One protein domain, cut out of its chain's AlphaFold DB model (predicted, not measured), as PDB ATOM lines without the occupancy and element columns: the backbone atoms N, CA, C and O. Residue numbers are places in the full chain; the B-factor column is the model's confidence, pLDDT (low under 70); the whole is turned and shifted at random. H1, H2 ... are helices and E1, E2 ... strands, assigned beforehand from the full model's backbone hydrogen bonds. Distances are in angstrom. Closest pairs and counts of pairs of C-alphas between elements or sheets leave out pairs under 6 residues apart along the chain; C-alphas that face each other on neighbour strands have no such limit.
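AT A GLANCE: This is residues 225 to 371 of the 514 residues of the protein "N-acetylmuramoyl-L-alanine amidase" of Deltaproteobacteria bacterium (UniProt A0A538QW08). Three helices side by side in a triangle, H1, H2 and H4, form one end of the model, and H7 runs through the middle, starting with residues 337 to 338 at H2 and heading away from it at about a right angle. H3 and the small hairpin of E1 and E2 also pack on H7, while H6 and the loops of residues 351 to 368 make the end far from H1. The printed part has 147 residues, with seven named helices and two named strands in the order H1, H2, H3, H4, E1, E2, H5, H6, H7; the sheet E1 - E2 is antiparallel and the class is mostly helix. The whole is compact, with a radius of gyration of the C-alphas of 14.1 A and spans of 40 by 33 by 25 A.

HOW THE PARTS SIT: H1, residues 225 to 232, and H2, residues 247 to 259, form a helical hairpin: they touch at Val 231 and Thr 251, C-alphas 6.4 A apart, at a shallow tilt of 9 degrees, opposite ways. H3, residues 272 to 284, only just touches H2, with 3 pairs of C-alphas within 8 A, the closest being Ile 258 and Thr 282 at 6.4 A. H4, residues 286 to 299, touches H1 at a shallow tilt of 13 degrees, the same way; the closest C-alphas, of Ala 227 and Ala 287, are 3.9 A apart. H4 also touches H2, with C-alphas 258 and 286 closest at 6.1 A. E1, residues 302 to 304, and E2, residues 307 to 309, form an antiparallel hairpin; N 304 and O 307 are within hydrogen-bond range at 2.8 A. H7, residues 337 to 350, touches H2 about perpendicular at 82 degrees, with C-alphas 250 and 338 closest at 4.9 A. H7 touches H3 with C-alphas 274 and 343 closest at 5.2 A. C-alphas 309 of E2 and 346 of H7 are 5.7 A apart. H5, residues 313 to 316, and H6, residues 320 to 329, are each close to H7 but not clearly touching, with closest C-alphas 315 and 345 at 7.7 A and 320 and 337 at 7.3 A. Every O i to N i+4 pair is within hydrogen-bond range in H1, H2, H4 and H6, against 8 of 9 in H3 and 9 of 10 in H7; H5 is too short for such a pair.

IN THESE COORDINATES: H1 begins at C-alpha 225, (63.410, -63.555, -41.358), and is 10.5 A long. H2 measures 18.4 A, H3 18.7 A and H4 19.7 A. E1 measures 7.0 A, E2 6.5 A, H5 5.0 A and H6 14.1 A. H7, 20.5 A, ends at C-alpha 350, (55.764, -88.257, -24.290).

THE WHOLE: The two C-alphas farthest apart, of Asp 225 and Asp 363, are 40.9 A apart. The printed part has no cut. The links H1 to H2 and H2 to H3 are long. Mean pLDDT of the printed part is 87.5, and residues 351 to 368 are under 70.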
ATOM      1  N   ASP A 225      62.479 -64.575 -41.858       96.19
ATOM      2  CA  ASP A 225      63.410 -63.555 -41.358       96.19
ATOM      3  C   ASP A 225      63.350 -63.406 -39.830       96.19
ATOM      4  O   ASP A 225      64.390 -63.360 -39.172       96.19
ATOM      5  N   ALA A 226      62.145 -63.403 -39.246       97.88
ATOM      6  CA  ALA A 226      61.980 -63.362 -37.793       97.88
ATOM      7  C   ALA A 226      62.584 -64.606 -37.123       97.88
ATOM      8  O   ALA A 226      63.242 -64.507 -36.088       97.88
ATOM      9  N   ALA A 227      62.409 -65.776 -37.737       98.25
ATOM     10  CA  ALA A 227      62.991 -67.026 -37.268       98.25
ATOM     11  C   ALA A 227      64.527 -67.027 -37.327       98.25
ATOM     12  O   ALA A 227      65.189 -67.442 -36.377       98.25
ATOM     13  N   LEU A 228      65.108 -66.534 -38.424       97.38
ATOM     14  CA  LEU A 228      66.558 -66.435 -38.593       97.38
ATOM     15  C   LEU A 228      67.178 -65.449 -37.597       97.38
ATOM     16  O   LEU A 228      68.263 -65.724 -37.085       97.38
ATOM     17  N   ALA A 229      66.483 -64.355 -37.273       97.94
ATOM     18  CA  ALA A 229      66.910 -63.419 -36.236       97.94
ATOM     19  C   ALA A 229      66.971 -64.081 -34.848       97.94
ATOM     20  O   ALA A 229      67.943 -63.884 -34.124       97.94
ATOM     21  N   ILE A 230      65.991 -64.925 -34.508       98.38
ATOM     22  CA  ILE A 230      65.994 -65.704 -33.259       98.38
ATOM     23  C   ILE A 230      67.171 -66.688 -33.228       98.38
ATOM     24  O   ILE A 230      67.878 -66.782 -32.228       98.38
ATOM     25  N   VAL A 231      67.428 -67.415 -34.323       98.06
ATOM     26  CA  VAL A 231      68.572 -68.346 -34.387       98.06
ATOM     27  C   VAL A 231      69.907 -67.608 -34.268       98.06
ATOM     28  O   VAL A 231      70.832 -68.142 -33.663       98.06
ATOM     29  N   ALA A 232      70.009 -66.377 -34.777       97.12
ATOM     30  CA  ALA A 232      71.219 -65.568 -34.651       97.12
ATOM     31  C   ALA A 232      71.577 -65.238 -33.189       97.12
ATOM     32  O   ALA A 232      72.752 -65.054 -32.875       97.12
ATOM     33  N   GLU A 233      70.612 -65.254 -32.261       95.12
ATOM     34  CA  GLU A 233      70.892 -65.115 -30.825       95.12
ATOM     35  C   GLU A 233      71.806 -66.224 -30.291       95.12
ATOM     36  O   GLU A 233      72.508 -66.017 -29.299       95.12
ATOM     37  N   LEU A 234      71.782 -67.411 -30.909       94.38
ATOM     38  CA  LEU A 234      72.681 -68.502 -30.555       94.38
ATOM     39  C   LEU A 234      74.087 -68.318 -31.115       94.38
ATOM     40  O   LEU A 234      74.980 -68.955 -30.587       94.38
ATOM     41  N   ASP A 235      74.347 -67.485 -32.122       91.56
ATOM     42  CA  ASP A 235      75.711 -67.361 -32.670       91.56
ATOM     43  C   ASP A 235      76.684 -66.757 -31.659       91.56
ATOM     44  O   ASP A 235      77.833 -67.178 -31.550       91.56
ATOM     45  N   THR A 236      76.206 -65.772 -30.903       90.12
ATOM     46  CA  THR A 236      76.997 -65.029 -29.917       90.12
ATOM     47  C   THR A 236      76.735 -65.483 -28.485       90.12
ATOM     48  O   THR A 236      77.262 -64.891 -27.543       90.12
ATOM     49  N   TRP A 237      75.885 -66.493 -28.289       96.25
ATOM     50  CA  TRP A 237      75.575 -67.004 -26.961       96.25
ATOM     51  C   TRP A 237      76.776 -67.756 -26.381       96.25
ATOM     52  O   TRP A 237      77.358 -68.611 -27.040       96.25
ATOM     53  N   SER A 238      77.137 -67.434 -25.141       94.75
ATOM     54  CA  SER A 238      78.302 -67.988 -24.434       94.75
ATOM     55  C   SER A 238      77.932 -68.791 -23.181       94.75
ATOM     56  O   SER A 238      78.794 -69.099 -22.359       94.75
ATOM     57  N   GLY A 239      76.643 -69.100 -23.003       94.06
ATOM     58  CA  GLY A 239      76.172 -69.913 -21.885       94.06
ATOM     59  C   GLY A 239      76.517 -71.395 -22.045       94.06
ATOM     60  O   GLY A 239      76.988 -71.848 -23.085       94.06
ATOM     61  N   SER A 240      76.270 -72.169 -20.989       94.12
ATOM     62  CA  SER A 240      76.417 -73.624 -21.032       94.12
ATOM     63  C   SER A 240      75.095 -74.266 -21.435       94.12
ATOM     64  O   SER A 240      74.067 -74.019 -20.804       94.12
ATOM     65  N   SER A 241      75.125 -75.074 -22.493       96.25
ATOM     66  CA  SER A 241      73.996 -75.917 -22.884       96.25
ATOM     67  C   SER A 241      74.010 -77.210 -22.063       96.25
ATOM     68  O   SER A 241      75.088 -77.774 -21.852       96.25
ATOM     69  N   PRO A 242      72.846 -77.737 -21.635       95.38
ATOM     70  CA  PRO A 242      72.782 -79.081 -21.067       95.38
ATOM     71  C   PRO A 242      73.076 -80.174 -22.103       95.38
ATOM     72  O   PRO A 242      73.315 -81.314 -21.713       95.38
ATOM     73  N   TRP A 243      73.056 -79.843 -23.397       94.12
ATOM     74  CA  TRP A 243      73.384 -80.758 -24.479       94.12
ATOM     75  C   TRP A 243      74.875 -80.735 -24.802       94.12
ATOM     76  O   TRP A 243      75.496 -79.681 -24.928       94.12
ATOM     77  N   THR A 244      75.438 -81.905 -25.087       90.69
ATOM     78  CA  THR A 244      76.768 -82.029 -25.704       90.69
ATOM     79  C   THR A 244      76.678 -81.941 -27.230       90.69
ATOM     80  O   THR A 244      76.847 -82.940 -27.934       90.69
ATOM     81  N   LEU A 245      76.370 -80.744 -27.740       93.31
ATOM     82  CA  LEU A 245      76.203 -80.449 -29.168       93.31
ATOM     83  C   LEU A 245      77.000 -79.204 -29.576       93.31
ATOM     84  O   LEU A 245      77.007 -78.201 -28.863       93.31
ATOM     85  N   ASP A 246      77.616 -79.256 -30.758       94.44
ATOM     86  CA  ASP A 246      78.337 -78.116 -31.324       94.44
ATOM     87  C   ASP A 246      77.361 -77.001 -31.735       94.44
ATOM     88  O   ASP A 246      76.463 -77.206 -32.556       94.44
ATOM     89  N   GLN A 247      77.533 -75.813 -31.152       96.12
ATOM     90  CA  GLN A 247      76.637 -74.667 -31.336       96.12
ATOM     91  C   GLN A 247      76.576 -74.202 -32.795       96.12
ATOM     92  O   GLN A 247      75.497 -73.895 -33.305       96.12
ATOM     93  N   ALA A 248      77.714 -74.185 -33.494       95.06
ATOM     94  CA  ALA A 248      77.786 -73.763 -34.891       95.06
ATOM     95  C   ALA A 248      77.078 -74.763 -35.821       95.06
ATOM     96  O   ALA A 248      76.336 -74.370 -36.722       95.06
ATOM     97  N   ALA A 249      77.238 -76.064 -35.576       94.38
ATOM     98  CA  ALA A 249      76.546 -77.114 -36.311       94.38
ATOM     99  C   ALA A 249      75.031 -77.089 -36.061       94.38
ATOM    100  O   ALA A 249      74.254 -77.272 -37.003       94.38
ATOM    101  N   VAL A 250      74.596 -76.839 -34.819       97.19
ATOM    102  CA  VAL A 250      73.172 -76.693 -34.486       97.19
ATOM    103  C   VAL A 250      72.585 -75.469 -35.182       97.19
ATOM    104  O   VAL A 250      71.622 -75.612 -35.930       97.19
ATOM    105  N   THR A 251      73.175 -74.284 -35.015       97.00
ATOM    106  CA  THR A 251      72.665 -73.043 -35.629       97.00
ATOM    107  C   THR A 251      72.674 -73.102 -37.153       97.00
ATOM    108  O   THR A 251      71.676 -72.752 -37.781       97.00
ATOM    109  N   GLY A 252      73.749 -73.606 -37.767       94.81
ATOM    110  CA  GLY A 252      73.823 -73.834 -39.210       94.81
ATOM    111  C   GLY A 252      72.684 -74.726 -39.700       94.81
ATOM    112  O   GLY A 252      71.975 -74.373 -40.642       94.81
ATOM    113  N   ARG A 253      72.425 -75.831 -38.995       96.62
ATOM    114  CA  ARG A 253      71.340 -76.741 -39.356       96.62
ATOM    115  C   ARG A 253      69.948 -76.144 -39.126       96.62
ATOM    116  O   ARG A 253      69.062 -76.385 -39.940       96.62
ATOM    117  N   LEU A 254      69.737 -75.353 -38.075       97.62
ATOM    118  CA  LEU A 254      68.465 -74.655 -37.860       97.62
ATOM    119  C   LEU A 254      68.159 -73.681 -39.005       97.62
ATOM    120  O   LEU A 254      67.022 -73.636 -39.468       97.62
ATOM    121  N   ARG A 255      69.167 -72.966 -39.526       96.81
ATOM    122  CA  ARG A 255      68.992 -72.105 -40.710       96.81
ATOM    123  C   ARG A 255      68.605 -72.899 -41.951       96.81
ATOM    124  O   ARG A 255      67.721 -72.456 -42.680       96.81
ATOM    125  N   ASP A 256      69.224 -74.057 -42.190       85.69
ATOM    126  CA  ASP A 256      68.840 -74.930 -43.309       85.69
ATOM    127  C   ASP A 256      67.355 -75.315 -43.221       85.69
ATOM    128  O   ASP A 256      66.634 -75.238 -44.213       85.69
ATOM    129  N   LEU A 257      66.898 -75.711 -42.028       90.75
ATOM    130  CA  LEU A 257      65.533 -76.182 -41.780       90.75
ATOM    131  C   LEU A 257      64.494 -75.058 -41.870       90.75
ATOM    132  O   LEU A 257      63.429 -75.263 -42.443       90.75
ATOM    133  N   ILE A 258      64.810 -73.862 -41.368       92.62
ATOM    134  CA  ILE A 258      63.943 -72.677 -41.478       92.62
ATOM    135  C   ILE A 258      63.783 -72.251 -42.942       92.62
ATOM    136  O   ILE A 258      62.680 -71.921 -43.375       92.62
ATOM    137  N   ASN A 259      64.874 -72.262 -43.711       85.88
ATOM    138  CA  ASN A 259      64.837 -71.900 -45.129       85.88
ATOM    139  C   ASN A 259      64.193 -72.989 -45.991       85.88
ATOM    140  O   ASN A 259      63.622 -72.693 -47.040       85.88
ATOM    141  N   ASN A 260      64.300 -74.251 -45.575       85.00
ATOM    142  CA  ASN A 260      63.730 -75.373 -46.296       85.00
ATOM    143  C   ASN A 260      63.283 -76.501 -45.343       85.00
ATOM    144  O   ASN A 260      64.035 -77.456 -45.109       85.00
ATOM    145  N   PRO A 261      62.026 -76.453 -44.861       88.44
ATOM    146  CA  PRO A 261      61.488 -77.456 -43.941       88.44
ATOM    147  C   PRO A 261      61.429 -78.877 -44.515       88.44
ATOM    148  O   PRO A 261      61.339 -79.836 -43.765       88.44
ATOM    149  N   ILE A 262      61.543 -79.075 -45.834       83.62
ATOM    150  CA  ILE A 262      61.614 -80.424 -46.433       83.62
ATOM    151  C   ILE A 262      62.884 -81.170 -46.002       83.62
ATOM    152  O   ILE A 262      62.948 -82.392 -46.111       83.62
ATOM    153  N   LEU A 263      63.897 -80.473 -45.486       84.69
ATOM    154  CA  LEU A 263      65.180 -81.077 -45.153       84.69
ATOM    155  C   LEU A 263      65.185 -81.899 -43.857       84.69
ATOM    156  O   LEU A 263      66.198 -82.565 -43.627       84.69
ATOM    157  N   TYR A 264      64.138 -81.878 -43.018       87.38
ATOM    158  CA  TYR A 264      64.089 -82.699 -41.794       87.38
ATOM    159  C   TYR A 264      64.313 -84.169 -42.119       87.38
ATOM    160  O   TYR A 264      63.613 -84.734 -42.949       87.38
ATOM    161  N   SER A 265      65.266 -84.821 -41.462       86.56
ATOM    162  CA  SER A 265      65.543 -86.232 -41.734       86.56
ATOM    163  C   SER A 265      65.718 -87.009 -40.445       86.56
ATOM    164  O   SER A 265      66.639 -86.739 -39.676       86.56
ATOM    165  N   GLN A 266      64.886 -88.036 -40.255       83.94
ATOM    166  CA  GLN A 266      65.075 -89.013 -39.183       83.94
ATOM    167  C   GLN A 266      66.281 -89.940 -39.421       83.94
ATOM    168  O   GLN A 266      66.598 -90.760 -38.560       83.94
ATOM    169  N   ALA A 267      66.942 -89.846 -40.581       84.81
ATOM    170  CA  ALA A 267      67.960 -90.794 -41.017       84.81
ATOM    171  C   ALA A 267      67.452 -92.248 -40.893       84.81
ATOM    172  O   ALA A 267      66.407 -92.566 -41.457       84.81
ATOM    173  N   SER A 268      68.152 -93.118 -40.161       77.81
ATOM    174  CA  SER A 268      67.747 -94.514 -39.933       77.81
ATOM    175  C   SER A 268      66.947 -94.731 -38.638       77.81
ATOM    176  O   SER A 268      66.738 -95.871 -38.239       77.81
ATOM    177  N   THR A 269      66.529 -93.667 -37.948       77.75
ATOM    178  CA  THR A 269      65.832 -93.764 -36.650       77.75
ATOM    179  C   THR A 269      64.307 -93.804 -36.819       77.75
ATOM    180  O   THR A 269      63.795 -93.258 -37.798       77.75
ATOM    181  N   PRO A 270      63.538 -94.363 -35.863       78.25
ATOM    182  CA  PRO A 270      62.072 -94.422 -35.937       78.25
ATOM    183  C   PRO A 270      61.384 -93.077 -35.612       78.25
ATOM    184  O   PRO A 270      60.260 -93.038 -35.128       78.25
ATOM    185  N   LEU A 271      62.039 -91.945 -35.885       86.75
ATOM    186  CA  LEU A 271      61.558 -90.596 -35.561       86.75
ATOM    187  C   LEU A 271      60.732 -89.967 -36.701       86.75
ATOM    188  O   LEU A 271      60.693 -88.746 -36.853       86.75
ATOM    189  N   CYS A 272      60.063 -90.789 -37.517       90.75
ATOM    190  CA  CYS A 272      59.260 -90.330 -38.656       90.75
ATOM    191  C   CYS A 272      58.103 -89.405 -38.244       90.75
ATOM    192  O   CYS A 272      57.814 -88.445 -38.958       90.75
ATOM    193  N   GLY A 273      57.491 -89.642 -37.077       93.12
ATOM    194  CA  GLY A 273      56.445 -88.789 -36.505       93.12
ATOM    195  C   GLY A 273      56.943 -87.372 -36.190       93.12
ATOM    196  O   GLY A 273      56.459 -86.422 -36.807       93.12
ATOM    197  N   PRO A 274      57.943 -87.198 -35.300       95.44
ATOM    198  CA  PRO A 274      58.558 -85.905 -35.026       95.44
ATOM    199  C   PRO A 274      59.045 -85.196 -36.288       95.44
ATOM    200  O   PRO A 274      58.810 -84.000 -36.446       95.44
ATOM    201  N   ALA A 275      59.673 -85.924 -37.216       94.06
ATOM    202  CA  ALA A 275      60.137 -85.358 -38.476       94.06
ATOM    203  C   ALA A 275      58.972 -84.776 -39.300       94.06
ATOM    204  O   ALA A 275      59.064 -83.648 -39.789       94.06
ATOM    205  N   ALA A 276      57.860 -85.512 -39.424       95.62
ATOM    206  CA  ALA A 276      56.660 -85.051 -40.121       95.62
ATOM    207  C   ALA A 276      56.038 -83.822 -39.443       95.62
ATOM    208  O   ALA A 276      55.694 -82.855 -40.123       95.62
ATOM    209  N   PHE A 277      55.955 -83.836 -38.110       97.94
ATOM    210  CA  PHE A 277      55.466 -82.713 -37.312       97.94
ATOM    211  C   PHE A 277      56.300 -81.442 -37.534       97.94
ATOM    212  O   PHE A 277      55.751 -80.409 -37.920       97.94
ATOM    213  N   TYR A 278      57.623 -81.510 -37.356       98.00
ATOM    214  CA  TYR A 278      58.487 -80.339 -37.523       98.00
ATOM    215  C   TYR A 278      58.520 -79.835 -38.966       98.00
ATOM    216  O   TYR A 278      58.605 -78.625 -39.174       98.00
ATOM    217  N   THR A 279      58.392 -80.724 -39.955       93.62
ATOM    218  CA  THR A 279      58.302 -80.339 -41.372       93.62
ATOM    219  C   THR A 279      57.124 -79.401 -41.620       93.62
ATOM    220  O   THR A 279      57.289 -78.371 -42.277       93.62
ATOM    221  N   ILE A 280      55.943 -79.716 -41.077       94.75
ATOM    222  CA  ILE A 280      54.758 -78.871 -41.268       94.75
ATOM    223  C   ILE A 280      54.759 -77.664 -40.329       94.75
ATOM    224  O   ILE A 280      54.491 -76.556 -40.782       94.75
ATOM    225  N   TRP A 281      55.147 -77.819 -39.061       97.81
ATOM    226  CA  TRP A 281      55.120 -76.705 -38.113       97.81
ATOM    227  C   TRP A 281      56.130 -75.609 -38.467       97.81
ATOM    228  O   TRP A 281      55.753 -74.442 -38.512       97.81
ATOM    229  N   THR A 282      57.365 -75.965 -38.833       96.94
ATOM    230  CA  THR A 282      58.395 -74.986 -39.238       96.94
ATOM    231  C   THR A 282      57.969 -74.195 -40.469       96.94
ATOM    232  O   THR A 282      58.265 -73.011 -40.582       96.94
ATOM    233  N   LYS A 283      57.226 -74.829 -41.383       93.06
ATOM    234  CA  LYS A 283      56.637 -74.149 -42.538       93.06
ATOM    235  C   LYS A 283      55.571 -73.128 -42.119       93.06
ATOM    236  O   LYS A 283      55.476 -72.077 -42.746       93.06
ATOM    237  N   ARG A 284      54.744 -73.435 -41.112       95.62
ATOM    238  CA  ARG A 284      53.612 -72.580 -40.707       95.62
ATOM    239  C   ARG A 284      53.963 -71.509 -39.694       95.62
ATOM    240  O   ARG A 284      53.343 -70.454 -39.710       95.62
ATOM    241  N   ASP A 285      54.907 -71.765 -38.808       98.06
ATOM    242  CA  ASP A 285      55.327 -70.811 -37.790       98.06
ATOM    243  C   ASP A 285      56.840 -70.921 -37.554       98.06
ATOM    244  O   ASP A 285      57.291 -71.416 -36.515       98.06
ATOM    245  N   PRO A 286      57.652 -70.490 -38.538       97.69
ATOM    246  CA  PRO A 286      59.103 -70.597 -38.446       97.69
ATOM    247  C   PRO A 286      59.672 -69.865 -37.220       97.69
ATOM    248  O   PRO A 286      60.651 -70.332 -36.640       97.69
ATOM    249  N   ALA A 287      59.072 -68.752 -36.780       98.56
ATOM    250  CA  ALA A 287      59.553 -67.998 -35.621       98.56
ATOM    251  C   ALA A 287      59.275 -68.714 -34.289       98.56
ATOM    252  O   ALA A 287      60.170 -68.779 -33.441       98.56
ATOM    253  N   ALA A 288      58.080 -69.288 -34.091       98.69
ATOM    254  CA  ALA A 288      57.813 -70.088 -32.895       98.69
ATOM    255  C   ALA A 288      58.670 -71.358 -32.864       98.69
ATOM    256  O   ALA A 288      59.213 -71.696 -31.812       98.69
ATOM    257  N   PHE A 289      58.866 -72.004 -34.019       98.62
ATOM    258  CA  PHE A 289      59.824 -73.100 -34.155       98.62
ATOM    259  C   PHE A 289      61.243 -72.668 -33.747       98.62
ATOM    260  O   PHE A 289      61.898 -73.359 -32.966       98.62
ATOM    261  N   ALA A 290      61.726 -71.523 -34.238       98.69
ATOM    262  CA  ALA A 290      63.066 -71.040 -33.918       98.69
ATOM    263  C   ALA A 290      63.232 -70.791 -32.416       98.69
ATOM    264  O   ALA A 290      64.218 -71.246 -31.838       98.69
ATOM    265  N   ARG A 291      62.254 -70.148 -31.758       98.69
ATOM    266  CA  ARG A 291      62.276 -69.970 -30.294       98.69
ATOM    267  C   ARG A 291      62.295 -71.305 -29.564       98.69
ATOM    268  O   ARG A 291      63.140 -71.498 -28.699       98.69
ATOM    269  N   HIS A 292      61.434 -72.237 -29.962       98.69
ATOM    270  CA  HIS A 292      61.425 -73.590 -29.419       98.69
ATOM    271  C   HIS A 292      62.811 -74.249 -29.505       98.69
ATOM    272  O   HIS A 292      63.323 -74.752 -28.507       98.69
ATOM    273  N   ALA A 293      63.444 -74.214 -30.679       98.62
ATOM    274  CA  ALA A 293      64.751 -74.822 -30.896       98.62
ATOM    275  C   ALA A 293      65.864 -74.145 -30.080       98.62
ATOM    276  O   ALA A 293      66.722 -74.831 -29.518       98.62
ATOM    277  N   VAL A 294      65.844 -72.811 -29.999       98.56
ATOM    278  CA  VAL A 294      66.811 -72.023 -29.223       98.56
ATOM    279  C   VAL A 294      66.667 -72.292 -27.726       98.56
ATOM    280  O   VAL A 294      67.673 -72.561 -27.068       98.56
ATOM    281  N   ASP A 295      65.448 -72.285 -27.190       98.56
ATOM    282  CA  ASP A 295      65.184 -72.561 -25.774       98.56
ATOM    283  C   ASP A 295      65.574 -73.993 -25.410       98.56
ATOM    284  O   ASP A 295      66.231 -74.223 -24.386       98.56
ATOM    285  N   LEU A 296      65.250 -74.947 -26.290       98.44
ATOM    286  CA  LEU A 296      65.607 -76.345 -26.109       98.44
ATOM    287  C   LEU A 296      67.124 -76.508 -26.056       98.44
ATOM    288  O   LEU A 296      67.619 -77.193 -25.164       98.44
ATOM    289  N   TYR A 297      67.870 -75.853 -26.951       98.25
ATOM    290  CA  TYR A 297      69.332 -75.878 -26.932       98.25
ATOM    291  C   TYR A 297      69.901 -75.221 -25.670       98.25
ATOM    292  O   TYR A 297      70.759 -75.801 -25.009       98.25
ATOM    293  N   LYS A 298      69.430 -74.026 -25.300       98.00
ATOM    294  CA  LYS A 298      69.978 -73.270 -24.161       98.00
ATOM    295  C   LYS A 298      69.675 -73.934 -22.820       98.00
ATOM    296  O   LYS A 298      70.516 -73.910 -21.929       98.00
ATOM    297  N   THR A 299      68.481 -74.505 -22.660       97.56
ATOM    298  CA  THR A 299      67.949 -74.890 -21.339       97.56
ATOM    299  C   THR A 299      67.594 -76.367 -21.207       97.56
ATOM    300  O   THR A 299      67.335 -76.840 -20.101       97.56
ATOM    301  N   GLY A 300      67.574 -77.119 -22.311       97.06
ATOM    302  CA  GLY A 300      67.110 -78.508 -22.331       97.06
ATOM    303  C   GLY A 300      65.589 -78.644 -22.254       97.06
ATOM    304  O   GLY A 300      65.086 -79.762 -22.190       97.06
ATOM    305  N   ARG A 301      64.849 -77.529 -22.254       97.81
ATOM    306  CA  ARG A 301      63.385 -77.475 -22.208       97.81
ATOM    307  C   ARG A 301      62.878 -76.410 -23.172       97.81
ATOM    308  O   ARG A 301      63.559 -75.424 -23.422       97.81
ATOM    309  N   ALA A 302      61.678 -76.593 -23.700       98.31
ATOM    310  CA  ALA A 302      61.064 -75.628 -24.606       98.31
ATOM    311  C   ALA A 302      59.540 -75.745 -24.599       98.31
ATOM    312  O   ALA A 302      58.970 -76.594 -23.915       98.31
ATOM    313  N   GLN A 303      58.879 -74.893 -25.378       97.94
ATOM    314  CA  GLN A 303      57.434 -74.928 -25.586       97.94
ATOM    315  C   GLN A 303      57.106 -75.141 -27.061       97.94
ATOM    316  O   GLN A 303      57.811 -74.643 -27.936       97.94
ATOM    317  N   ILE A 304      56.027 -75.868 -27.328       97.94
ATOM    318  CA  ILE A 304      55.330 -75.941 -28.613       97.94
ATOM    319  C   ILE A 304      53.944 -75.360 -28.355       97.94
ATOM    320  O   ILE A 304      53.040 -76.073 -27.926       97.94
ATOM    321  N   GLY A 305      53.818 -74.041 -28.513       96.44
ATOM    322  CA  GLY A 305      52.661 -73.287 -28.030       96.44
ATOM    323  C   GLY A 305      52.345 -73.626 -26.568       96.44
ATOM    324  O   GLY A 305      53.100 -73.234 -25.682       96.44
ATOM    325  N   SER A 306      51.261 -74.360 -26.305       97.44
ATOM    326  CA  SER A 306      50.867 -74.767 -24.944       97.44
ATOM    327  C   SER A 306      51.500 -76.071 -24.433       97.44
ATOM    328  O   SER A 306      51.252 -76.449 -23.290       97.44
ATOM    329  N   TYR A 307      52.250 -76.800 -25.261       97.81
ATOM    330  CA  TYR A 307      52.837 -78.094 -24.906       97.81
ATOM    331  C   TYR A 307      54.298 -77.954 -24.477       97.81
ATOM    332  O   TYR A 307      55.146 -77.510 -25.252       97.81
ATOM    333  N   ALA A 308      54.602 -78.387 -23.254       97.81
ATOM    334  CA  ALA A 308      55.953 -78.345 -22.715       97.81
ATOM    335  C   ALA A 308      56.787 -79.520 -23.236       97.81
ATOM    336  O   ALA A 308      56.438 -80.675 -23.016       97.81
ATOM    337  N   VAL A 309      57.927 -79.220 -23.858       97.38
ATOM    338  CA  VAL A 309      58.942 -80.206 -24.241       97.38
ATOM    339  C   VAL A 309      60.018 -80.242 -23.167       97.38
ATOM    340  O   VAL A 309      60.652 -79.231 -22.853       97.38
ATOM    341  N   ALA A 310      60.182 -81.414 -22.570       95.19
ATOM    342  CA  ALA A 310      60.885 -81.611 -21.317       95.19
ATOM    343  C   ALA A 310      61.509 -83.015 -21.263       95.19
ATOM    344  O   ALA A 310      61.066 -83.840 -20.463       95.19
ATOM    345  N   PRO A 311      62.522 -83.305 -22.097       92.12
ATOM    346  CA  PRO A 311      63.169 -84.607 -22.092       92.12
ATOM    347  C   PRO A 311      63.822 -84.924 -20.745       92.12
ATOM    348  O   PRO A 311      64.212 -84.041 -19.972       92.12
ATOM    349  N   SER A 312      63.995 -86.216 -20.497       89.81
ATOM    350  CA  SER A 312      64.699 -86.730 -19.333       89.81
ATOM    351  C   SER A 312      66.145 -86.228 -19.275       89.81
ATOM    352  O   SER A 312      66.834 -86.063 -20.286       89.81
ATOM    353  N   GLY A 313      66.673 -86.080 -18.056       88.88
ATOM    354  CA  GLY A 313      68.095 -85.780 -17.868       88.88
ATOM    355  C   GLY A 313      69.021 -86.862 -18.442       88.88
ATOM    356  O   GLY A 313      70.177 -86.574 -18.744       88.88
ATOM    357  N   ALA A 314      68.525 -88.096 -18.601       86.50
ATOM    358  CA  ALA A 314      69.261 -89.179 -19.241       86.50
ATOM    359  C   ALA A 314      69.519 -88.886 -20.722       86.50
ATOM    360  O   ALA A 314      70.646 -89.083 -21.165       86.50
ATOM    361  N   LEU A 315      68.523 -88.366 -21.452       87.38
ATOM    362  CA  LEU A 315      68.697 -87.945 -22.840       87.38
ATOM    363  C   LEU A 315      69.608 -86.714 -22.955       87.38
ATOM    364  O   LEU A 315      70.531 -86.719 -23.764       87.38
ATOM    365  N   LEU A 316      69.398 -85.691 -22.120       90.88
ATOM    366  CA  LEU A 316      70.193 -84.451 -22.167       90.88
ATOM    367  C   LEU A 316      71.702 -84.710 -22.039       90.88
ATOM    368  O   LEU A 316      72.505 -84.089 -22.728       90.88
ATOM    369  N   ARG A 317      72.090 -85.677 -21.197       88.06
ATOM    370  CA  ARG A 317      73.495 -86.048 -20.969       88.06
ATOM    371  C   ARG A 317      74.094 -86.955 -22.048       88.06
ATOM    372  O   ARG A 317      75.253 -87.351 -21.916       88.06
ATOM    373  N   GLN A 318      73.344 -87.337 -23.082       86.56
ATOM    374  CA  GLN A 318      73.885 -88.202 -24.126       86.56
ATOM    375  C   GLN A 318      74.860 -87.463 -25.033       86.56
ATOM    376  O   GLN A 318      74.566 -86.412 -25.599       86.56
ATOM    377  N   SER A 319      76.008 -88.099 -25.245       89.06
ATOM    378  CA  SER A 319      77.016 -87.634 -26.183       89.06
ATOM    379  C   SER A 319      76.606 -87.958 -27.619       89.06
ATOM    380  O   SER A 319      76.699 -89.111 -28.041       89.06
ATOM    381  N   TYR A 320      76.270 -86.935 -28.407       88.56
ATOM    382  CA  TYR A 320      75.951 -87.089 -29.830       88.56
ATOM    383  C   TYR A 320      77.070 -87.775 -30.623       88.56
ATOM    384  O   TYR A 320      76.796 -88.638 -31.448       88.56
ATOM    385  N   SER A 321      78.341 -87.436 -30.366       87.25
ATOM    386  CA  SER A 321      79.480 -88.057 -31.061       87.25
ATOM    387  C   SER A 321      79.562 -89.560 -30.783       87.25
ATOM    388  O   SER A 321      79.601 -90.348 -31.721       87.25
ATOM    389  N   ALA A 322      79.498 -89.968 -29.514       86.81
ATOM    390  CA  ALA A 322      79.414 -91.373 -29.120       86.81
ATOM    391  C   ALA A 322      78.193 -92.091 -29.724       86.81
ATOM    392  O   ALA A 322      78.322 -93.207 -30.224       86.81
ATOM    393  N   ALA A 323      77.019 -91.455 -29.718       82.06
ATOM    394  CA  ALA A 323      75.809 -92.019 -30.306       82.06
ATOM    395  C   ALA A 323      75.948 -92.230 -31.822       82.06
ATOM    396  O   ALA A 323      75.668 -93.318 -32.328       82.06
ATOM    397  N   LYS A 324      76.490 -91.231 -32.526       83.62
ATOM    398  CA  LYS A 324      76.841 -91.312 -33.944       83.62
ATOM    399  C   LYS A 324      77.833 -92.445 -34.213       83.62
ATOM    400  O   LYS A 324      77.575 -93.261 -35.088       83.62
ATOM    401  N   SER A 325      78.915 -92.549 -33.440       84.56
ATOM    402  CA  SER A 325      79.912 -93.614 -33.609       84.56
ATOM    403  C   SER A 325      79.324 -95.014 -33.402       84.56
ATOM    404  O   SER A 325      79.653 -95.926 -34.158       84.56
ATOM    405  N   ARG A 326      78.429 -95.199 -32.421       83.62
ATOM    406  CA  ARG A 326      77.723 -96.477 -32.213       83.62
ATOM    407  C   ARG A 326      76.819 -96.829 -33.391       83.62
ATOM    408  O   ARG A 326      76.859 -97.960 -33.867       83.62
ATOM    409  N   ALA A 327      76.039 -95.868 -33.879       75.56
ATOM    410  CA  ALA A 327      75.165 -96.073 -35.027       75.56
ATOM    411  C   ALA A 327      75.957 -96.397 -36.301       75.56
ATOM    412  O   ALA A 327      75.628 -97.358 -36.990       75.56
ATOM    413  N   GLU A 328      77.045 -95.670 -36.571       77.75
ATOM    414  CA  GLU A 328      77.930 -95.925 -37.714       77.75
ATOM    415  C   GLU A 328      78.571 -97.317 -37.633       77.75
ATOM    416  O   GLU A 328      78.602 -98.036 -38.634       77.75
ATOM    417  N   ALA A 329      79.002 -97.750 -36.441       80.00
ATOM    418  CA  ALA A 329      79.492 -99.112 -36.214       80.00
ATOM    419  C   ALA A 329      78.415-100.177 -36.498       80.00
ATOM    420  O   ALA A 329      78.724-101.249 -37.020       80.00
ATOM    421  N   ALA A 330      77.148 -99.862 -36.223       73.44
ATOM    422  CA  ALA A 330      75.987-100.690 -36.544       73.44
ATOM    423  C   ALA A 330      75.439-100.479 -37.973       73.44
ATOM    424  O   ALA A 330      74.423-101.072 -38.327       73.44
ATOM    425  N   ARG A 331      76.119 -99.682 -38.816       76.81
ATOM    426  CA  ARG A 331      75.726 -99.331 -40.198       76.81
ATOM    427  C   ARG A 331      74.396 -98.574 -40.317       76.81
ATOM    428  O   ARG A 331      73.746 -98.632 -41.359       76.81
ATOM    429  N   TYR A 332      74.025 -97.826 -39.286       73.88
ATOM    430  CA  TYR A 332      72.880 -96.918 -39.282       73.88
ATOM    431  C   TYR A 332      73.327 -95.457 -39.360       73.88
ATOM    432  O   TYR A 332      74.378 -95.079 -38.841       73.88
ATOM    433  N   ALA A 333      72.508 -94.620 -39.996       77.94
ATOM    434  CA  ALA A 333      72.707 -93.179 -40.014       77.94
ATOM    435  C   ALA A 333      71.908 -92.511 -38.887       77.94
ATOM    436  O   ALA A 333      70.738 -92.832 -38.668       77.94
ATOM    437  N   VAL A 334      72.520 -91.534 -38.218       78.44
ATOM    438  CA  VAL A 334      71.849 -90.695 -37.211       78.44
ATOM    439  C   VAL A 334      71.412 -89.355 -37.804       78.44
ATOM    440  O   VAL A 334      72.078 -88.847 -38.715       78.44
ATOM    441  N   PRO A 335      70.321 -88.752 -37.295       88.44
ATOM    442  CA  PRO A 335      69.954 -87.384 -37.639       88.44
ATOM    443  C   PRO A 335      71.101 -86.408 -37.352       88.44
ATOM    444  O   PRO A 335      71.906 -86.636 -36.450       88.44
ATOM    445  N   ARG A 336      71.161 -85.291 -38.086       90.12
ATOM    446  CA  ARG A 336      72.111 -84.205 -37.781       90.12
ATOM    447  C   ARG A 336      71.796 -83.600 -36.407       90.12
ATOM    448  O   ARG A 336      70.672 -83.699 -35.942       90.12
ATOM    449  N   MET A 337      72.761 -82.928 -35.780       93.25
ATOM    450  CA  MET A 337      72.666 -82.463 -34.382       93.25
ATOM    451  C   MET A 337      71.357 -81.740 -34.015       93.25
ATOM    452  O   MET A 337      70.761 -82.065 -32.992       93.25
ATOM    453  N   ALA A 338      70.885 -80.795 -34.838       95.69
ATOM    454  CA  ALA A 338      69.624 -80.102 -34.558       95.69
ATOM    455  C   ALA A 338      68.404 -81.025 -34.726       95.69
ATOM    456  O   ALA A 338      67.550 -81.067 -33.846       95.69
ATOM    457  N   ASP A 339      68.339 -81.802 -35.814       93.56
ATOM    458  CA  ASP A 339      67.304 -82.817 -36.053       93.56
ATOM    459  C   ASP A 339      67.239 -83.819 -34.880       93.56
ATOM    460  O   ASP A 339      66.164 -84.108 -34.358       93.56
ATOM    461  N   TRP A 340      68.404 -84.293 -34.431       92.00
ATOM    462  CA  TRP A 340      68.590 -85.207 -33.306       92.00
ATOM    463  C   TRP A 340      68.014 -84.609 -32.017       92.00
ATOM    464  O   TRP A 340      67.135 -85.202 -31.394       92.00
ATOM    465  N   MET A 341      68.434 -83.393 -31.663       95.69
ATOM    466  CA  MET A 341      67.957 -82.686 -30.474       95.69
ATOM    467  C   MET A 341      66.434 -82.507 -30.490       95.69
ATOM    468  O   MET A 341      65.757 -82.874 -29.534       95.69
ATOM    469  N   LEU A 342      65.892 -81.973 -31.585       97.12
ATOM    470  CA  LEU A 342      64.478 -81.613 -31.707       97.12
ATOM    471  C   LEU A 342      63.561 -82.837 -31.660       97.12
ATOM    472  O   LEU A 342      62.582 -82.859 -30.911       97.12
ATOM    473  N   MET A 343      63.866 -83.854 -32.470       94.06
ATOM    474  CA  MET A 343      63.025 -85.046 -32.593       94.06
ATOM    475  C   MET A 343      63.174 -85.980 -31.396       94.06
ATOM    476  O   MET A 343      62.184 -86.541 -30.932       94.06
ATOM    477  N   GLY A 344      64.392 -86.116 -30.872       90.56
ATOM    478  CA  GLY A 344      64.644 -86.888 -29.664       90.56
ATOM    479  C   GLY A 344      63.954 -86.298 -28.445       90.56
ATOM    480  O   GLY A 344      63.319 -87.031 -27.689       90.56
ATOM    481  N   ALA A 345      64.034 -84.975 -28.268       94.00
ATOM    482  CA  ALA A 345      63.465 -84.307 -27.104       94.00
ATOM    483  C   ALA A 345      61.941 -84.430 -27.037       94.00
ATOM    484  O   ALA A 345      61.405 -84.797 -25.992       94.00
ATOM    485  N   ILE A 346      61.241 -84.150 -28.143       93.75
ATOM    486  CA  ILE A 346      59.777 -84.244 -28.169       93.75
ATOM    487  C   ILE A 346      59.313 -85.691 -27.973       93.75
ATOM    488  O   ILE A 346      58.395 -85.928 -27.190       93.75
ATOM    489  N   ARG A 347      59.999 -86.673 -28.582       88.94
ATOM    490  CA  ARG A 347      59.650 -88.089 -28.419       88.94
ATOM    491  C   ARG A 347      59.888 -88.581 -26.991       88.94
ATOM    492  O   ARG A 347      59.012 -89.233 -26.442       88.94
ATOM    493  N   ASN A 348      61.023 -88.232 -26.381       89.50
ATOM    494  CA  ASN A 348      61.350 -88.603 -24.997       89.50
ATOM    495  C   ASN A 348      60.498 -87.875 -23.949       89.50
ATOM    496  O   ASN A 348      60.474 -88.300 -22.805       89.50
ATOM    497  N   THR A 349      59.803 -86.797 -24.321       88.69
ATOM    498  CA  THR A 349      58.861 -86.119 -23.417       88.69
ATOM    499  C   THR A 349      57.540 -86.881 -23.275       88.69
ATOM    500  O   THR A 349      56.962 -86.873 -22.196       88.69
ATOM    501  N   GLU A 350      57.041 -87.516 -24.342       80.62
ATOM    502  CA  GLU A 350      55.764 -88.257 -24.290       80.62
ATOM    503  C   GLU A 350      55.884 -89.604 -23.563       80.62
ATOM    504  O   GLU A 350      54.871 -90.166 -23.151       80.62
ATOM    505  N   ASP A 351      57.096 -90.150 -23.436       67.62
ATOM    506  CA  ASP A 351      57.275 -91.536 -23.028       67.62
ATOM    507  C   ASP A 351      58.482 -91.737 -22.104       67.62
ATOM    508  O   ASP A 351      59.640 -91.717 -22.536       67.62
ATOM    509  N   ASP A 352      58.187 -92.000 -20.828       53.69
ATOM    510  CA  ASP A 352      59.168 -92.337 -19.792       53.69
ATOM    511  C   ASP A 352      59.915 -93.659 -20.080       53.69
ATOM    512  O   ASP A 352      60.986 -93.888 -19.509       53.69
ATOM    513  N   ILE A 353      59.393 -94.526 -20.965       51.84
ATOM    514  CA  ILE A 353      60.036 -95.780 -21.398       51.84
ATOM    515  C   ILE A 353      60.708 -95.680 -22.776       51.84
ATOM    516  O   ILE A 353      61.381 -96.629 -23.188       51.84
ATOM    517  N   PHE A 354      60.607 -94.544 -23.479       60.59
ATOM    518  CA  PHE A 354      61.383 -94.317 -24.701       60.59
ATOM    519  C   PHE A 354      62.857 -94.097 -24.359       60.59
ATOM    520  O   PHE A 354      63.320 -92.977 -24.110       60.59
ATOM    521  N   VAL A 355      63.619 -95.189 -24.389       63.06
ATOM    522  CA  VAL A 355      65.074 -95.169 -24.250       63.06
ATOM    523  C   VAL A 355      65.699 -95.032 -25.632       63.06
ATOM    524  O   VAL A 355      65.968 -96.008 -26.334       63.06
ATOM    525  N   TRP A 356      65.937 -93.788 -26.026       66.75
ATOM    526  CA  TRP A 356      66.757 -93.483 -27.189       66.75
ATOM    527  C   TRP A 356      68.216 -93.441 -26.777       66.75
ATOM    528  O   TRP A 356      68.539 -92.682 -25.876       66.75
ATOM    529  N   ASP A 357      69.104 -94.199 -27.417       62.75
ATOM    530  CA  ASP A 357      70.549 -94.121 -27.146       62.75
ATOM    531  C   ASP A 357      71.281 -93.154 -28.099       62.75
ATOM    532  O   ASP A 357      72.511 -93.161 -28.219       62.75
ATOM    533  N   GLY A 358      70.512 -92.329 -28.808       58.47
ATOM    534  CA  GLY A 358      71.010 -91.328 -29.736       58.47
ATOM    535  C   GLY A 358      71.338 -91.861 -31.134       58.47
ATOM    536  O   GLY A 358      71.847 -91.100 -31.956       58.47
ATOM    537  N   GLY A 359      71.044 -93.123 -31.440       56.44
ATOM    538  CA  GLY A 359      71.180 -93.652 -32.801       56.44
ATOM    539  C   GLY A 359      70.417 -94.944 -33.071       56.44
ATOM    540  O   GLY A 359      70.136 -95.264 -34.222       56.44
ATOM    541  N   THR A 360      70.018 -95.637 -32.014       57.28
ATOM    542  CA  THR A 360      69.152 -96.808 -32.005       57.28
ATOM    543  C   THR A 360      68.087 -96.642 -30.915       57.28
ATOM    544  O   THR A 360      68.182 -95.786 -30.031       57.28
ATOM    545  N   VAL A 361      67.006 -97.406 -31.022       56.09
ATOM    546  CA  VAL A 361      65.917 -97.408 -30.040       56.09
ATOM    547  C   VAL A 361      65.823 -98.815 -29.467       56.09
ATOM    548  O   VAL A 361      65.812 -99.780 -30.232       56.09
ATOM    549  N   GLY A 362      65.800 -98.935 -28.137       51.56
ATOM    550  CA  GLY A 362      65.568-100.216 -27.464       51.56
ATOM    551  C   GLY A 362      64.108-100.641 -27.618       51.56
ATOM    552  O   GLY A 362      63.227 -99.854 -27.302       51.56
ATOM    553  N   ASP A 363      63.866-101.858 -28.110       45.06
ATOM    554  CA  ASP A 363      62.571-102.400 -28.556       45.06
ATOM    555  C   ASP A 363      61.821-101.538 -29.591       45.06
ATOM    556  O   ASP A 363      61.423-100.400 -29.350       45.06
ATOM    557  N   SER A 364      61.547-102.122 -30.762       45.78
ATOM    558  CA  SER A 364      60.969-101.454 -31.944       45.78
ATOM    559  C   SER A 364      59.638-100.716 -31.714       45.78
ATOM    560  O   SER A 364      59.227 -99.936 -32.569       45.78
ATOM    561  N   LEU A 365      58.959-100.950 -30.585       49.00
ATOM    562  CA  LEU A 365      57.705-100.289 -30.207       49.00
ATOM    563  C   LEU A 365      57.905 -99.009 -29.382       49.00
ATOM    564  O   LEU A 365      57.075 -98.109 -29.485       49.00
ATOM    565  N   SER A 366      58.988 -98.884 -28.605       48.84
ATOM    566  CA  SER A 366      59.181 -97.741 -27.697       48.84
ATOM    567  C   SER A 366      59.408 -96.426 -28.453       48.84
ATOM    568  O   SER A 366      59.171 -95.353 -27.919       48.84
ATOM    569  N   GLY A 367      59.819 -96.475 -29.726       55.03
ATOM    570  CA  GLY A 367      60.069 -95.294 -30.559       55.03
ATOM    571  C   GLY A 367      58.900 -94.815 -31.409       55.03
ATOM    572  O   GLY A 367      59.016 -93.759 -32.029       55.03
ATOM    573  N   ILE A 368      57.787 -95.551 -31.447       69.88
ATOM    574  CA  ILE A 368      56.654 -95.218 -32.312       69.88
ATOM    575  C   ILE A 368      55.976 -93.950 -31.806       69.88
ATOM    576  O   ILE A 368      55.695 -93.810 -30.624       69.88
ATOM    577  N   THR A 369      55.700 -93.032 -32.726       84.88
ATOM    578  CA  THR A 369      54.815 -91.899 -32.454       84.88
ATOM    579  C   THR A 369      53.380 -92.328 -32.691       84.88
ATOM    580  O   THR A 369      53.033 -92.763 -33.793       84.88
ATOM    581  N   PHE A 370      52.531 -92.212 -31.685       86.31
ATOM    582  CA  PHE A 370      51.116 -92.515 -31.817       86.31
ATOM    583  C   PHE A 370      50.359 -91.345 -32.463       86.31
ATOM    584  O   PHE A 370      50.710 -90.183 -32.247       86.31
ATOM    585  N   PRO A 371      49.283 -91.606 -33.228       90.81
ATOM    586  CA  PRO A 371      48.534 -90.537 -33.890       90.81
ATOM    587  C   PRO A 371      48.003 -89.460 -32.935       90.81
ATOM    588  O   PRO A 371      47.958 -88.285 -33.285       90.81
TER     589      PRO A 371